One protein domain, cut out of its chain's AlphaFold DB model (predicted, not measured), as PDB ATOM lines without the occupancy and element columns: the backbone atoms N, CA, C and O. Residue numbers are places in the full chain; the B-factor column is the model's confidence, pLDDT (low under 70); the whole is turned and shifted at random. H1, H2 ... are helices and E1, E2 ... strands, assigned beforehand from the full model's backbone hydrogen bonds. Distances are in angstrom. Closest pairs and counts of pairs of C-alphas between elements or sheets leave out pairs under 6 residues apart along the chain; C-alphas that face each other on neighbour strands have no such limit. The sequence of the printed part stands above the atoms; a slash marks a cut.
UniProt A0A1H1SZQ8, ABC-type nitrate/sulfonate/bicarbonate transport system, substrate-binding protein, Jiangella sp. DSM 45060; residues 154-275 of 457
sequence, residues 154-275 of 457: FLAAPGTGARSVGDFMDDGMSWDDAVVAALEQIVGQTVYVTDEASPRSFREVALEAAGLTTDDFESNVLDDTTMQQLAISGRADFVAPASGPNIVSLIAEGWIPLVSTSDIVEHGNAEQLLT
ATOM      1  N   PHE A 154     475.640 416.547 394.260       96.44
ATOM      2  CA  PHE A 154     476.318 417.485 395.152       96.44
ATOM      3  C   PHE A 154     476.687 418.732 394.352       96.44
ATOM      4  O   PHE A 154     477.360 418.633 393.328       96.44
ATOM      5  N   LEU A 155     476.275 419.906 394.820       97.56
ATOM      6  CA  LEU A 155     476.537 421.186 394.171       97.56
ATOM      7  C   LEU A 155     477.433 422.062 395.049       97.56
ATOM      8  O   LEU A 155     477.223 422.174 396.258       97.56
ATOM      9  N   ALA A 156     478.393 422.737 394.422       98.25
ATOM     10  CA  ALA A 156     479.246 423.741 395.047       98.25
ATOM     11  C   ALA A 156     478.922 425.148 394.533       98.25
ATOM     12  O   ALA A 156     478.692 425.357 393.338       98.25
ATOM     13  N   ALA A 157     478.934 426.123 395.440       97.81
ATOM     14  CA  ALA A 157     478.599 427.504 395.139       97.81
ATOM     15  C   ALA A 157     479.611 428.132 394.167       97.81
ATOM     16  O   ALA A 157     480.818 427.844 394.240       97.81
ATOM     17  N   PRO A 158     479.165 429.051 393.291       94.25
ATOM     18  CA  PRO A 158     480.074 429.815 392.452       94.25
ATOM     19  C   PRO A 158     481.056 430.611 393.323       94.25
ATOM     20  O   PRO A 158     480.668 431.357 394.219       94.25
ATOM     21  N   GLY A 159     482.351 430.476 393.040       91.50
ATOM     22  CA  GLY A 159     483.415 431.181 393.766       91.50
ATOM     23  C   GLY A 159     484.115 430.371 394.861       91.50
ATOM     24  O   GLY A 159     485.149 430.823 395.351       91.50
ATOM     25  N   THR A 160     483.643 429.160 395.171       95.69
ATOM     26  CA  THR A 160     484.384 428.181 395.997       95.69
ATOM     27  C   THR A 160     485.703 427.751 395.343       95.69
ATOM     28  O   THR A 160     486.641 427.352 396.027       95.69
ATOM     29  N   GLY A 161     485.792 427.861 394.011       95.12
ATOM     30  CA  GLY A 161     486.907 427.332 393.224       95.12
ATOM     31  C   GLY A 161     486.863 425.812 393.076       95.12
ATOM     32  O   GLY A 161     487.866 425.227 392.672       95.12
ATOM     33  N   ALA A 162     485.727 425.196 393.421       97.75
ATOM     34  CA  ALA A 162     485.550 423.763 393.332       97.75
ATOM     35  C   ALA A 162     485.556 423.271 391.878       97.75
ATOM     36  O   ALA A 162     485.312 424.034 390.941       97.75
ATOM     37  N   ARG A 163     485.848 421.985 391.710       98.00
ATOM     38  CA  ARG A 163     485.911 421.298 390.419       98.00
ATOM     39  C   ARG A 163     484.972 420.100 390.400       98.00
ATOM     40  O   ARG A 163     484.848 419.410 391.408       98.00
ATOM     41  N   SER A 164     484.346 419.858 389.259       97.38
ATOM     42  CA  SER A 164     483.520 418.672 389.016       97.38
ATOM     43  C   SER A 164     484.369 417.425 388.753       97.38
ATOM     44  O   SER A 164     485.549 417.530 388.407       97.38
ATOM     45  N   VAL A 165     483.760 416.238 388.848       96.69
ATOM     46  CA  VAL A 165     484.365 414.987 388.357       96.69
ATOM     47  C   VAL A 165     484.784 415.124 386.892       96.69
ATOM     48  O   VAL A 165     485.914 414.777 386.546       96.69
ATOM     49  N   GLY A 166     483.925 415.711 386.051       96.31
ATOM     50  CA  GLY A 166     484.228 415.976 384.643       96.31
ATOM     51  C   GLY A 166     485.496 416.813 384.452       96.31
ATOM     52  O   GLY A 166     486.354 416.449 383.651       96.31
ATOM     53  N   ASP A 167     485.689 417.866 385.255       97.50
ATOM     54  CA  ASP A 167     486.907 418.689 385.193       97.50
ATOM     55  C   ASP A 167     488.172 417.880 385.509       97.50
ATOM     56  O   ASP A 167     489.235 418.149 384.950       97.50
ATOM     57  N   PHE A 168     488.105 416.935 386.449       98.25
ATOM     58  CA  PHE A 168     489.239 416.075 386.799       98.25
ATOM     59  C   PHE A 168     489.507 415.007 385.730       98.25
ATOM     60  O   PHE A 168     490.668 414.723 385.418       98.25
ATOM     61  N   MET A 169     488.456 414.452 385.127       97.50
ATOM     62  CA  MET A 169     488.572 413.517 384.005       97.50
ATOM     63  C   MET A 169     489.154 414.186 382.755       97.50
ATOM     64  O   MET A 169     489.995 413.588 382.082       97.50
ATOM     65  N   ASP A 170     488.802 415.446 382.484       97.31
ATOM     66  CA  ASP A 170     489.389 416.249 381.402       97.31
ATOM     67  C   ASP A 170     490.906 416.468 381.586       97.31
ATOM     68  O   ASP A 170     491.657 416.536 380.607       97.31
ATOM     69  N   ASP A 171     491.384 416.494 382.835       97.19
ATOM     70  CA  ASP A 171     492.814 416.510 383.185       97.19
ATOM     71  C   ASP A 171     493.486 415.122 383.081       97.19
ATOM     72  O   ASP A 171     494.699 414.990 383.284       97.19
ATOM     73  N   GLY A 172     492.726 414.084 382.725       96.88
ATOM     74  CA  GLY A 172     493.202 412.724 382.492       96.88
ATOM     75  C   GLY A 172     493.138 411.799 383.707       96.88
ATOM     76  O   GLY A 172     493.773 410.741 383.672       96.88
ATOM     77  N   MET A 173     492.418 412.171 384.771       98.00
ATOM     78  CA  MET A 173     492.130 411.246 385.872       98.00
ATOM     79  C   MET A 173     491.189 410.123 385.418       98.00
ATOM     80  O   MET A 173     490.387 410.292 384.498       98.00
ATOM     81  N   SER A 174     491.305 408.960 386.063       96.06
ATOM     82  CA  SER A 174     490.303 407.901 385.929       96.06
ATOM     83  C   SER A 174     488.999 408.319 386.621       96.06
ATOM     84  O   SER A 174     489.030 409.206 387.469       96.06
ATOM     85  N   TRP A 175     487.871 407.685 386.281       93.75
ATOM     86  CA  TRP A 175     486.596 407.902 386.980       93.75
ATOM     87  C   TRP A 175     486.749 407.741 388.499       93.75
ATOM     88  O   TRP A 175     486.438 408.669 389.240       93.75
ATOM     89  N   ASP A 176     487.316 406.613 388.940       92.88
ATOM     90  CA  ASP A 176     487.497 406.300 390.361       92.88
ATOM     91  C   ASP A 176     488.317 407.389 391.081       92.88
ATOM     92  O   ASP A 176     487.923 407.876 392.139       92.88
ATOM     93  N   ASP A 177     489.429 407.838 390.483       96.75
ATOM     94  CA  ASP A 177     490.264 408.899 391.070       96.75
ATOM     95  C   ASP A 177     489.573 410.274 391.032       96.75
ATOM     96  O   ASP A 177     489.750 411.094 391.935       96.75
ATOM     97  N   ALA A 178     488.802 410.553 389.978       97.62
ATOM     98  CA  ALA A 178     488.133 411.831 389.775       97.62
ATOM     99  C   ALA A 178     486.945 412.020 390.728       97.62
ATOM    100  O   ALA A 178     486.765 413.122 391.247       97.62
ATOM    101  N   VAL A 179     486.174 410.961 391.006       96.25
ATOM    102  CA  VAL A 179     485.099 410.967 392.016       96.25
ATOM    103  C   VAL A 179     485.655 411.256 393.401       96.25
ATOM    104  O   VAL A 179     485.137 412.138 394.092       96.25
ATOM    105  N   VAL A 180     486.751 410.589 393.777       97.12
ATOM    106  CA  VAL A 180     487.465 410.871 395.030       97.12
ATOM    107  C   VAL A 180     487.886 412.340 395.074       97.12
ATOM    108  O   VAL A 180     487.522 413.054 396.005       97.12
ATOM    109  N   ALA A 181     488.581 412.830 394.045       98.00
ATOM    110  CA  ALA A 181     489.065 414.211 394.008       98.00
ATOM    111  C   ALA A 181     487.930 415.250 394.070       98.00
ATOM    112  O   ALA A 181     488.083 416.304 394.693       98.00
ATOM    113  N   ALA A 182     486.785 414.964 393.443       98.12
ATOM    114  CA  ALA A 182     485.627 415.842 393.472       98.12
ATOM    115  C   ALA A 182     484.991 415.906 394.868       98.12
ATOM    116  O   ALA A 182     484.742 417.007 395.369       98.12
ATOM    117  N   LEU A 183     484.765 414.759 395.514       97.75
ATOM    118  CA  LEU A 183     484.100 414.686 396.819       97.75
ATOM    119  C   LEU A 183     485.025 414.978 398.010       97.75
ATOM    120  O   LEU A 183     484.552 415.445 399.041       97.75
ATOM    121  N   GLU A 184     486.346 414.850 397.881       97.69
ATOM    122  CA  GLU A 184     487.283 415.325 398.913       97.69
ATOM    123  C   GLU A 184     487.116 416.829 399.213       97.69
ATOM    124  O   GLU A 184     487.436 417.292 400.308       97.69
ATOM    125  N   GLN A 185     486.563 417.604 398.271       97.94
ATOM    126  CA  GLN A 185     486.331 419.043 398.432       97.94
ATOM    127  C   GLN A 185     485.250 419.385 399.470       97.94
ATOM    128  O   GLN A 185     485.257 420.506 399.980       97.94
ATOM    129  N   ILE A 186     484.350 418.451 399.809       97.75
ATOM    130  CA  ILE A 186     483.318 418.664 400.842       97.75
ATOM    131  C   ILE A 186     483.757 418.204 402.237       97.75
ATOM    132  O   ILE A 186     483.075 418.493 403.220       97.75
ATOM    133  N   VAL A 187     484.907 417.533 402.357       97.81
ATOM    134  CA  VAL A 187     485.392 417.004 403.638       97.81
ATOM    135  C   VAL A 187     485.634 418.141 404.637       97.81
ATOM    136  O   VAL A 187     486.321 419.131 404.365       97.81
ATOM    137  N   GLY A 188     485.041 418.006 405.823       97.19
ATOM    138  CA  GLY A 188     485.072 418.993 406.902       97.19
ATOM    139  C   GLY A 188     484.280 420.278 406.630       97.19
ATOM    140  O   GLY A 188     484.369 421.206 407.434       97.19
ATOM    141  N   GLN A 189     483.538 420.356 405.521       97.75
ATOM    142  CA  GLN A 189     482.663 421.484 405.200       97.75
ATOM    143  C   GLN A 189     481.260 421.267 405.770       97.75
ATOM    144  O   GLN A 189     480.875 420.150 406.107       97.75
ATOM    145  N   THR A 190     480.472 422.339 405.847       97.88
ATOM    146  CA  THR A 190     479.026 422.221 406.056       97.88
ATOM    147  C   THR A 190     478.350 421.975 404.711       97.88
ATOM    148  O   THR A 190     478.492 422.786 403.794       97.88
ATOM    149  N   VAL A 191     477.582 420.891 404.609       97.75
ATOM    150  CA  VAL A 191     476.784 420.555 403.424       97.75
ATOM    151  C   VAL A 191     475.313 420.541 403.818       97.75
ATOM    152  O   VAL A 191     474.911 419.841 404.751       97.75
ATOM    153  N   TYR A 192     474.501 421.322 403.112       97.12
ATOM    154  CA  TYR A 192     473.056 421.312 403.319       97.12
ATOM    155  C   TYR A 192     472.419 420.197 402.495       97.12
ATOM    156  O   TYR A 192     472.668 420.099 401.296       97.12
ATOM    157  N   VAL A 193     471.609 419.356 403.132       95.06
ATOM    158  CA  VAL A 193     471.033 418.147 402.523       95.06
ATOM    159  C   VAL A 193     469.550 418.015 402.870       95.06
ATOM    160  O   VAL A 193     469.090 418.589 403.856       95.06
ATOM    161  N   THR A 194     468.801 417.248 402.084       87.69
ATOM    162  CA  THR A 194     467.429 416.823 402.414       87.69
ATOM    163  C   THR A 194     467.422 415.444 403.077       87.69
ATOM    164  O   THR A 194     468.356 414.656 402.898       87.69
ATOM    165  N   ASP A 195     466.363 415.118 403.826       81.69
ATOM    166  CA  ASP A 195     466.208 413.813 404.503       81.69
ATOM    167  C   ASP A 195     465.301 412.821 403.754       81.69
ATOM    168  O   ASP A 195     464.768 411.871 404.326       81.69
ATOM    169  N   GLU A 196     465.104 413.040 402.459       75.94
ATOM    170  CA  GLU A 196     464.291 412.164 401.617       75.94
ATOM    171  C   GLU A 196     465.073 410.904 401.213       75.94
ATOM    172  O   GLU A 196     466.296 410.937 401.057       75.94
ATOM    173  N   ALA A 197     464.371 409.779 401.036       71.75
ATOM    174  CA  ALA A 197     465.000 408.478 400.784       71.75
ATOM    175  C   ALA A 197     465.844 408.465 399.498       71.75
ATOM    176  O   ALA A 197     467.004 408.070 399.533       71.75
ATOM    177  N   SER A 198     465.287 408.962 398.390       74.94
ATOM    178  CA  SER A 198     465.946 408.987 397.078       74.94
ATOM    179  C   SER A 198     467.273 409.780 397.069       74.94
ATOM    180  O   SER A 198     468.314 409.192 396.764       74.94
ATOM    181  N   PRO A 199     467.322 411.062 397.494       81.69
ATOM    182  CA  PRO A 199     468.587 411.793 397.564       81.69
ATOM    183  C   PRO A 199     469.540 411.232 398.627       81.69
ATOM    184  O   PRO A 199     470.752 411.389 398.491       81.69
ATOM    185  N   ARG A 200     469.042 410.564 399.682       83.88
ATOM    186  CA  ARG A 200     469.905 409.866 400.648       83.88
ATOM    187  C   ARG A 200     470.654 408.707 399.989       83.88
ATOM    188  O   ARG A 200     471.874 408.671 400.116       83.88
ATOM    189  N   SER A 201     469.959 407.846 399.246       79.19
ATOM    190  CA  SER A 201     470.576 406.726 398.523       79.19
ATOM    191  C   SER A 201     471.627 407.202 397.521       79.19
ATOM    192  O   SER A 201     472.736 406.675 397.509       79.19
ATOM    193  N   PHE A 202     471.350 408.270 396.761       87.31
ATOM    194  CA  PHE A 202     472.366 408.890 395.903       87.31
ATOM    195  C   PHE A 202     473.620 409.305 396.679       87.31
ATOM    196  O   PHE A 202     474.737 408.981 396.273       87.31
ATOM    197  N   ARG A 203     473.453 410.031 397.794       90.62
ATOM    198  CA  ARG A 203     474.595 410.522 398.575       90.62
ATOM    199  C   ARG A 203     475.427 409.375 399.129       90.62
ATOM    200  O   ARG A 203     476.646 409.461 399.068       90.62
ATOM    201  N   GLU A 204     474.790 408.334 399.656       87.31
ATOM    202  CA  GLU A 204     475.478 407.151 400.182       87.31
ATOM    203  C   GLU A 204     476.354 406.501 399.106       87.31
ATOM    204  O   GLU A 204     477.543 406.301 399.334       87.31
ATOM    205  N   VAL A 205     475.814 406.299 397.903       86.69
ATOM    206  CA  VAL A 205     476.542 405.694 396.775       86.69
ATOM    207  C   VAL A 205     477.683 406.579 396.286       86.69
ATOM    208  O   VAL A 205     478.790 406.098 396.050       86.69
ATOM    209  N   ALA A 206     477.429 407.880 396.134       90.94
ATOM    210  CA  ALA A 206     478.445 408.826 395.694       90.94
ATOM    211  C   ALA A 206     479.604 408.899 396.704       90.94
ATOM    212  O   ALA A 206     480.769 408.871 396.313       90.94
ATOM    213  N   LEU A 207     479.294 408.946 398.003       93.00
ATOM    214  CA  LEU A 207     480.295 408.959 399.069       93.00
ATOM    215  C   LEU A 207     481.064 407.637 399.134       93.00
ATOM    216  O   LEU A 207     482.291 407.666 399.202       93.00
ATOM    217  N   GLU A 208     480.384 406.495 399.031       90.06
ATOM    218  CA  GLU A 208     481.027 405.178 399.002       90.06
ATOM    219  C   GLU A 208     481.997 405.047 397.821       90.06
ATOM    220  O   GLU A 208     483.118 404.566 397.999       90.06
ATOM    221  N   ALA A 209     481.624 405.556 396.642       87.81
ATOM    222  CA  ALA A 209     482.499 405.604 395.472       87.81
ATOM    223  C   ALA A 209     483.797 406.398 395.723       87.81
ATOM    224  O   ALA A 209     484.827 406.098 395.124       87.81
ATOM    225  N   ALA A 210     483.763 407.374 396.635       92.38
ATOM    226  CA  ALA A 210     484.930 408.135 397.079       92.38
ATOM    227  C   ALA A 210     485.620 407.557 398.333       92.38
ATOM    228  O   ALA A 210     486.607 408.122 398.805       92.38
ATOM    229  N   GLY A 211     485.121 406.453 398.901       92.56
ATOM    230  CA  GLY A 211     485.593 405.920 400.182       92.56
ATOM    231  C   GLY A 211     485.274 406.823 401.382       92.56
ATOM    232  O   GLY A 211     486.002 406.794 402.375       92.56
ATOM    233  N   LEU A 212     484.219 407.631 401.273       95.38
ATOM    234  CA  LEU A 212     483.741 408.586 402.270       95.38
ATOM    235  C   LEU A 212     482.404 408.138 402.874       95.38
ATOM    236  O   LEU A 212     481.734 407.226 402.392       95.38
ATOM    237  N   THR A 213     481.994 408.826 403.932       93.19
ATOM    238  CA  THR A 213     480.709 408.670 404.617       93.19
ATOM    239  C   THR A 213     480.127 410.038 404.975       93.19
ATOM    240  O   THR A 213     480.781 411.073 404.841       93.19
ATOM    241  N   THR A 214     478.896 410.072 405.488       90.50
ATOM    242  CA  THR A 214     478.301 411.317 406.002       90.50
ATOM    243  C   THR A 214     479.018 411.879 407.234       90.50
ATOM    244  O   THR A 214     478.769 413.026 407.587       90.50
ATOM    245  N   ASP A 215     479.895 411.104 407.886       94.06
ATOM    246  CA  ASP A 215     480.702 411.570 409.023       94.06
ATOM    247  C   ASP A 215     481.890 412.447 408.583       94.06
ATOM    248  O   ASP A 215     482.493 413.138 409.408       94.06
ATOM    249  N   ASP A 216     482.225 412.448 407.288       96.81
ATOM    250  CA  ASP A 216     483.349 413.208 406.741       96.81
ATOM    251  C   ASP A 216     483.013 414.691 406.490       96.81
ATOM    252  O   ASP A 216     483.909 415.484 406.201       96.81
ATOM    253  N   PHE A 217     481.750 415.106 406.648       96.44
ATOM    254  CA  PHE A 217     481.296 416.497 406.544       96.44
ATOM    255  C   PHE A 217     480.175 416.816 407.547       96.44
ATOM    256  O   PHE A 217     479.519 415.933 408.092       96.44
ATOM    257  N   GLU A 218     479.930 418.098 407.820       96.88
ATOM    258  CA  GLU A 218     478.828 418.519 408.689       96.88
ATOM    259  C   GLU A 218     477.522 418.589 407.884       96.88
ATOM    260  O   GLU A 218     477.285 419.539 407.137       96.88
ATOM    261  N   SER A 219     476.660 417.582 408.047       94.12
ATOM    262  CA  SER A 219     475.324 417.561 407.439       94.12
ATOM    263  C   SER A 219     474.364 418.519 408.149       94.12
ATOM    264  O   SER A 219     474.119 418.387 409.350       94.12
ATOM    265  N   ASN A 220     473.748 419.439 407.402       95.12
ATOM    266  CA  ASN A 220     472.655 420.280 407.892       95.12
ATOM    267  C   ASN A 220     471.372 419.995 407.105       95.12
ATOM    268  O   ASN A 220     471.258 420.338 405.927       95.12
ATOM    269  N   VAL A 221     470.420 419.333 407.760       93.19
ATOM    270  CA  VAL A 221     469.189 418.857 407.127       93.19
ATOM    271  C   VAL A 221     468.169 419.987 407.017       93.19
ATOM    272  O   VAL A 221     467.759 420.549 408.033       93.19
ATOM    273  N   LEU A 222     467.726 420.286 405.795       90.19
ATOM    274  CA  LEU A 222     466.724 421.307 405.487       90.19
ATOM    275  C   LEU A 222     465.719 420.797 404.452       90.19
ATOM    276  O   LEU A 222     466.015 419.885 403.686       90.19
ATOM    277  N   ASP A 223     464.543 421.423 404.402       84.19
ATOM    278  CA  ASP A 223     463.659 421.284 403.246       84.19
ATOM    279  C   ASP A 223     464.259 421.973 402.007       84.19
ATOM    280  O   ASP A 223     465.025 422.941 402.115       84.19
ATOM    281  N   ASP A 224     463.873 421.487 400.829       83.50
ATOM    282  CA  ASP A 224     464.434 421.907 399.543       83.50
ATOM    283  C   ASP A 224     464.252 423.411 399.280       83.50
ATOM    284  O   ASP A 224     465.152 424.079 398.773       83.50
ATOM    285  N   THR A 225     463.120 423.986 399.707       81.56
ATOM    286  CA  THR A 225     462.848 425.422 399.532       81.56
ATOM    287  C   THR A 225     463.793 426.259 400.387       81.56
ATOM    288  O   THR A 225     464.401 427.212 399.897       81.56
ATOM    289  N   THR A 226     463.952 425.917 401.667       87.19
ATOM    290  CA  THR A 226     464.871 426.625 402.565       87.19
ATOM    291  C   THR A 226     466.319 426.499 402.090       87.19
ATOM    292  O   THR A 226     467.054 427.492 402.110       87.19
ATOM    293  N   MET A 227     466.724 425.316 401.620       92.75
ATOM    294  CA  MET A 227     468.051 425.087 401.047       92.75
ATOM    295  C   MET A 227     468.299 425.970 399.820       92.75
ATOM    296  O   MET A 227     469.302 426.685 399.781       92.75
ATOM    297  N   GLN A 228     467.350 426.006 398.877       87.25
ATOM    298  CA  GLN A 228     467.418 426.851 397.683       87.25
ATOM    299  C   GLN A 228     467.595 428.332 398.055       87.25
ATOM    300  O   GLN A 228     468.433 429.033 397.490       87.25
ATOM    301  N   GLN A 229     466.867 428.826 399.063       88.12
ATOM    302  CA  GLN A 229     467.001 430.217 399.514       88.12
ATOM    303  C   GLN A 229     468.366 430.511 400.158       88.12
ATOM    304  O   GLN A 229     468.910 431.610 399.997       88.12
ATOM    305  N   LEU A 230     468.948 429.559 400.894       93.69
ATOM    306  CA  LEU A 230     470.304 429.709 401.431       93.69
ATOM    307  C   LEU A 230     471.357 429.730 400.321       93.69
ATOM    308  O   LEU A 230     472.259 430.569 400.375       93.69
ATOM    309  N   ALA A 231     471.202 428.872 399.314       93.75
ATOM    310  CA  ALA A 231     472.062 428.825 398.140       93.75
ATOM    311  C   ALA A 231     472.039 430.161 397.374       93.75
ATOM    312  O   ALA A 231     473.065 430.835 397.271       93.75
ATOM    313  N   ILE A 232     470.857 430.622 396.951       88.75
ATOM    314  CA  ILE A 232     470.690 431.867 396.175       88.75
ATOM    315  C   ILE A 232     471.162 433.103 396.963       88.75
ATOM    316  O   ILE A 232     471.681 434.065 396.395       88.75
ATOM    317  N   SER A 233     471.021 433.102 398.295       92.12
ATOM    318  CA  SER A 233     471.481 434.218 399.137       92.12
ATOM    319  C   SER A 233     472.989 434.223 399.428       92.12
ATOM    320  O   SER A 233     473.456 435.111 400.149       92.12
ATOM    321  N   GLY A 234     473.754 433.265 398.888       93.31
ATOM    322  CA  GLY A 234     475.199 433.145 399.108       93.31
ATOM    323  C   GLY A 234     475.557 432.768 400.546       93.31
ATOM    324  O   GLY A 234     476.583 433.198 401.069       93.31
ATOM    325  N   ARG A 235     474.667 432.035 401.225       95.44
ATOM    326  CA  ARG A 235     474.820 431.601 402.624       95.44
ATOM    327  C   ARG A 235     475.134 430.110 402.763       95.44
ATOM    328  O   ARG A 235     475.241 429.627 403.890       95.44
ATOM    329  N   ALA A 236     475.256 429.406 401.643       97.12
ATOM    330  CA  ALA A 236     475.683 428.020 401.562       97.12
ATOM    331  C   ALA A 236     476.812 427.904 400.535       97.12
ATOM    332  O   ALA A 236     476.711 428.492 399.461       97.12
ATOM    333  N   ASP A 237     477.851 427.142 400.873       97.88
ATOM    334  CA  ASP A 237     478.951 426.826 399.957       97.88
ATOM    335  C   ASP A 237     478.729 425.481 399.252       97.88
ATOM    336  O   ASP A 237     479.143 425.315 398.108       97.88
ATOM    337  N   PHE A 238     478.038 424.541 399.907       98.19
ATOM    338  CA  PHE A 238     477.737 423.213 399.377       98.19
ATOM    339  C   PHE A 238     476.306 422.802 399.712       98.19
ATOM    340  O   PHE A 238     475.857 422.948 400.854       98.19
ATOM    341  N   VAL A 239     475.598 422.273 398.719       97.06
ATOM    342  CA  VAL A 239     474.214 421.805 398.851       97.06
ATOM    343  C   VAL A 239     474.020 420.492 398.093       97.06
ATOM    344  O   VAL A 239     474.693 420.249 397.097       97.06
ATOM    345  N   ALA A 240     473.092 419.656 398.545       95.12
ATOM    346  CA  ALA A 240     472.617 418.478 397.824       95.12
ATOM    347  C   ALA A 240     471.078 418.475 397.848       95.12
ATOM    348  O   ALA A 240     470.486 417.865 398.749       95.12
ATOM    349  N   PRO A 241     470.435 419.223 396.928       88.75
ATOM    350  CA  PRO A 241     468.981 419.324 396.856       88.75
ATOM    351  C   PRO A 241     468.352 417.992 396.431       88.75
ATOM    352  O   PRO A 241     469.020 417.143 395.845       88.75
ATOM    353  N   ALA A 242     467.063 417.824 396.710       80.88
ATOM    354  CA  ALA A 242     466.277 416.681 396.252       80.88
ATOM    355  C   ALA A 242     465.688 416.893 394.852       80.88
ATOM    356  O   ALA A 242     465.630 415.954 394.064       80.88
ATOM    357  N   SER A 243     465.210 418.104 394.543       77.38
ATOM    358  CA  SER A 243     464.408 418.317 393.337       77.38
ATOM    359  C   SER A 243     465.238 418.724 392.123       77.38
ATOM    360  O   SER A 243     466.016 419.683 392.152       77.38
ATOM    361  N   GLY A 244     464.989 418.032 391.008       80.00
ATOM    362  CA  GLY A 244     465.558 418.349 389.698       80.00
ATOM    363  C   GLY A 244     465.429 419.835 389.322       80.00
ATOM    364  O   GLY A 244     466.443 420.447 388.986       80.00
ATOM    365  N   PRO A 245     464.240 420.470 389.432       77.50
ATOM    366  CA  PRO A 245     464.082 421.899 389.151       77.50
ATOM    367  C   PRO A 245     465.028 422.813 389.943       77.50
ATOM    368  O   PRO A 245     465.591 423.747 389.370       77.50
ATOM    369  N   ASN A 246     465.242 422.549 391.238       82.88
ATOM    370  CA  ASN A 246     466.167 423.339 392.056       82.88
ATOM    371  C   ASN A 246     467.614 423.134 391.597       82.88
ATOM    372  O   ASN A 246     468.355 424.106 391.461       82.88
ATOM    373  N   ILE A 247     467.993 421.891 391.290       87.81
ATOM    374  CA  ILE A 247     469.331 421.541 390.800       87.81
ATOM    375  C   ILE A 247     469.622 422.240 389.469       87.81
ATOM    376  O   ILE A 247     470.645 422.914 389.347       87.81
ATOM    377  N   VAL A 248     468.701 422.170 388.502       85.31
ATOM    378  CA  VAL A 248     468.833 422.869 387.211       85.31
ATOM    379  C   VAL A 248     468.912 424.377 387.407       85.31
ATOM    380  O   VAL A 248     469.800 425.016 386.843       85.31
ATOM    381  N   SER A 249     468.045 424.945 388.250       84.12
ATOM    382  CA  SER A 249     468.058 426.380 388.549       84.12
ATOM    383  C   SER A 249     469.397 426.823 389.145       84.12
ATOM    384  O   SER A 249     469.922 427.859 388.747       84.12
ATOM    385  N   LEU A 250     469.976 426.057 390.073       89.56
ATOM    386  CA  LEU A 250     471.274 426.384 390.670       89.56
ATOM    387  C   LEU A 250     472.413 426.257 389.654       89.56
ATOM    388  O   LEU A 250     473.274 427.135 389.586       89.56
ATOM    389  N   ILE A 251     472.409 425.211 388.823       90.62
ATOM    390  CA  ILE A 251     473.392 425.045 387.740       90.62
ATOM    391  C   ILE A 251     473.305 426.221 386.755       90.62
ATOM    392  O   ILE A 251     474.334 426.778 386.368       90.62
ATOM    393  N   ALA A 252     472.095 426.664 386.400       87.38
ATOM    394  CA  ALA A 252     471.880 427.838 385.555       87.38
ATOM    395  C   ALA A 252     472.407 429.139 386.199       87.38
ATOM    396  O   ALA A 252     472.863 430.041 385.493       87.38
ATOM    397  N   GLU A 253     472.410 429.222 387.533       89.38
ATOM    398  CA  GLU A 253     473.015 430.313 388.309       89.38
ATOM    399  C   GLU A 253     474.538 430.170 388.513       89.38
ATOM    400  O   GLU A 253     475.174 431.028 389.133       89.38
ATOM    401  N   GLY A 254     475.154 429.131 387.944       92.56
ATOM    402  CA  GLY A 254     476.601 428.920 387.951       92.56
ATOM    403  C   GLY A 254     477.119 428.058 389.101       92.56
ATOM    404  O   GLY A 254     478.326 428.058 389.351       92.56
ATOM    405  N   TRP A 255     476.242 427.334 389.801       96.75
ATOM    406  CA  TRP A 255     476.669 426.281 390.723       96.75
ATOM    407  C   TRP A 255     477.310 425.119 389.966       96.75
ATOM    408  O   TRP A 255     476.921 424.786 388.846       96.75
ATOM    409  N   ILE A 256     478.312 424.506 390.592       97.19
ATOM    410  CA  ILE A 256     479.140 423.466 389.985       97.19
ATOM    411  C   ILE A 256     478.676 422.109 390.520       97.19
ATOM    412  O   ILE A 256     478.785 421.893 391.731       97.19
ATOM    413  N   PRO A 257     478.185 421.187 389.674       95.69
ATOM    414  CA  PRO A 257     477.926 419.821 390.102       95.69
ATOM    415  C   PRO A 257     479.260 419.121 390.357       95.69
ATOM    416  O   PRO A 257     480.035 418.896 389.433       95.69
ATOM    417  N   LEU A 258     479.554 418.817 391.622       97.44
ATOM    418  CA  LEU A 258     480.757 418.077 391.997       97.44
ATOM    419  C   LEU A 258     480.687 416.668 391.424       97.44
ATOM    420  O   LEU A 258     481.593 416.257 390.713       97.44
ATOM    421  N   VAL A 259     479.578 415.986 391.695       94.88
ATOM    422  CA  VAL A 259     479.186 414.698 391.124       94.88
ATOM    423  C   VAL A 259     477.664 414.659 391.059       94.88
ATOM    424  O   VAL A 259     476.985 415.178 391.955       94.88
ATOM    425  N   SER A 260     477.132 414.064 390.000       91.31
ATOM    426  CA  SER A 260     475.705 413.873 389.765       91.31
ATOM    427  C   SER A 260     475.367 412.406 389.517       91.31
ATOM    428  O   SER A 260     476.237 411.580 389.240       91.31
ATOM    429  N   THR A 261     474.080 412.080 389.586       87.31
ATOM    430  CA  THR A 261     473.581 410.747 389.230       87.31
ATOM    431  C   THR A 261     473.898 410.426 387.774       87.31
ATOM    432  O   THR A 261     474.316 409.310 387.491       87.31
ATOM    433  N   SER A 262     473.796 411.398 386.857       83.44
ATOM    434  CA  SER A 262     474.169 411.200 385.450       83.44
ATOM    435  C   SER A 262     475.640 410.795 385.283       83.44
ATOM    436  O   SER A 262     475.934 409.935 384.460       83.44
ATOM    437  N   ASP A 263     476.553 411.358 386.083       89.31
ATOM    438  CA  ASP A 263     477.973 410.984 386.039       89.31
ATOM    439  C   ASP A 263     478.171 409.523 386.486       89.31
ATOM    440  O   ASP A 263     478.899 408.762 385.849       89.31
ATOM    441  N   ILE A 264     477.471 409.108 387.552       87.56
ATOM    442  CA  ILE A 264     477.465 407.714 388.024       87.56
ATOM    443  C   ILE A 264     476.848 406.797 386.962       87.56
ATOM    444  O   ILE A 264     477.369 405.712 386.730       87.56
ATOM    445  N   VAL A 265     475.794 407.238 386.270       82.94
ATOM    446  CA  VAL A 265     475.179 406.495 385.162       82.94
ATOM    447  C   VAL A 265     476.141 406.279 383.998       82.94
ATOM    448  O   VAL A 265     476.196 405.184 383.437       82.94
ATOM    449  N   GLU A 266     476.920 407.295 383.642       85.50
ATOM    450  CA  GLU A 266     477.823 407.232 382.493       85.50
ATOM    451  C   GLU A 266     479.127 406.471 382.782       85.50
ATOM    452  O   GLU A 266     479.702 405.845 381.883       85.50
ATOM    453  N   HIS A 267     479.622 406.533 384.018       87.94
ATOM    454  CA  HIS A 267     480.984 406.105 384.348       87.94
ATOM    455  C   HIS A 267     481.088 405.146 385.537       87.94
ATOM    456  O   HIS A 267     482.109 404.465 385.675       87.94
ATOM    457  N   GLY A 268     480.055 405.077 386.374       81.31
ATOM    458  CA  GLY A 268     479.979 404.190 387.525       81.31
ATOM    459  C   GLY A 268     479.893 402.714 387.148       81.31
ATOM    460  O   GLY A 268     479.715 402.321 385.992       81.31
ATOM    461  N   ASN A 269     480.046 401.862 388.156       80.56
ATOM    462  CA  ASN A 269     479.872 400.426 387.985       80.56
ATOM    463  C   ASN A 269     478.387 400.034 388.080       80.56
ATOM    464  O   ASN A 269     477.567 400.776 388.609       80.56
ATOM    465  N   ALA A 270     478.045 398.836 387.595       70.94
ATOM    466  CA  ALA A 270     476.658 398.376 387.535       70.94
ATOM    467  C   ALA A 270     475.944 398.342 388.898       70.94
ATOM    468  O   ALA A 270     474.740 398.539 388.926       70.94
ATOM    469  N   GLU A 271     476.655 398.106 390.002       73.31
ATOM    470  CA  GLU A 271     476.082 398.061 391.354       73.31
ATOM    471  C   GLU A 271     475.675 399.461 391.832       73.31
ATOM    472  O   GLU A 271     474.563 399.647 392.318       73.31
ATOM    473  N   GLN A 272     476.523 400.461 391.577       72.56
ATOM    474  CA  GLN A 272     476.240 401.870 391.866       72.56
ATOM    475  C   GLN A 272     475.020 402.387 391.092       72.56
ATOM    476  O   GLN A 272     474.296 403.237 391.597       72.56
ATOM    477  N   LEU A 273     474.763 401.870 389.885       73.25
ATOM    478  CA  LEU A 273     473.599 402.262 389.081       73.25
ATOM    479  C   LEU A 273     472.273 401.861 389.723       73.25
ATOM    480  O   LEU A 273     471.293 402.595 389.615       73.25
ATOM    481  N   LEU A 274     472.226 400.695 390.373       71.75
ATOM    482  CA  LEU A 274     470.968 400.124 390.856       71.75
ATOM    483  C   LEU A 274     470.352 400.947 391.987       71.75
ATOM    484  O   LEU A 274     469.141 400.947 392.158       71.75
ATOM    485  N   THR A 275     471.151 401.672 392.758       69.69
ATOM    486  CA  THR A 275     470.690 402.359 393.972       69.69
ATOM    487  C   THR A 275     470.468 403.859 393.782       69.69
ATOM    488  O   THR A 275     469.860 404.496 394.641       69.69
TER     489      THR A 275
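This is residues 154 to 275 of the 457 residues of the protein "ABC-type nitrate/sulfonate/bicarbonate transport system, substrate-binding protein" of Jiangella sp. DSM 45060 (UniProt A0A1H1SZQ8). A strongly twisted sheet of five short strands forms the core of three layers, a sheet with helices on both faces: H4 and H5 side by side over one face, H2 and H3 packed on the other. H1 packs on H2 near edge strand E5, while H6 follows directly from E5 and H7 folds back from it to pack on H3. The printed part has 122 residues, with seven named helices and five named strands in the order E1 H1 H2 E2 H3 E3 H4 E4 H5 E5 H6 H7; its class is mixed, helices and strands. The mixed sheet runs E3 E2 E4 E1 E5. The whole is compact, with a radius of gyration of the C-alphas of 13.3 A, and spans 35 by 30 by 27 A.

The sheet runs from edge strand E3, residues 218 to 221, through E2, residues 190 to 193, E4, residues 238 to 240, and E1, residues 154 to 156, to edge strand E5, residues 256 to 260. E3 and E2 are parallel, with N 193 and O 220 within hydrogen-bond range at 3.0 A, as are E2 and E4, with N 240 and O 192 at 2.8 A. E4 and E1 are antiparallel, with N 155 and O 239 at 2.8 A, as are E1 and E5, with N 156 and O 256 at 2.8 A. H4, residues 224 to 232, is on the sheet at a height of 9.3 A. H5, residues 244 to 252, is on the same face at 9.8 A. They touch, the same way at a shallow tilt of 3 degrees; their closest C-alphas, Gln 228 and Asn 246, are 6.7 A apart. H2, residues 175 to 186, is on the sheet, over none of its strands. H3, residues 197 to 209, is on the sheet and touches H2 with residues 206 to 209 alone, at a steep tilt of 66 degrees; the closest C-alphas are Val 179 and Ala 209, 6.9 A. H1, residues 165 to 170, only grazes the sheet and touches H2, closest at C-alphas Val 165 and Ala 178, 5.1 A. H6, residues 261 to 267, and H7, residues 270 to 275, only just touch, with 3 pairs of C-alphas within 8 A, and only at the corner. H7 touches residues 201 to 205 of H3 alone, closest at C-alphas Val 205 and Gln 272, 6.2 A. E2, H3, E3 form a strand-helix-strand unit, two parallel neighbour strands with a helix between along the chain; E3, H4, E4 and E4, H5, E5 are split units, another strand lying between in the sheet; these crossovers are right-handed. Each O i to N i+4 pair is within range in H1, H3, H4, H5 and H6, but 6 of 8 in H2 and 0 of 2 in H7, which has 2 of 3 O i to N i+3 pairs.

E1 begins at C-alpha 154 (476.318, 417.485, 395.152), and H7 ends at C-alpha 275 (470.690, 402.359, 393.972). H3 measures 18.5 A, H2 17.9 A, and E5 10.2 A.

The C-alphas farthest apart, Ser 233 and Ala 270, are 38.0 A apart. The printed part has no cut and no long link. Its mean pLDDT is 90.6; residue 275 is under 70.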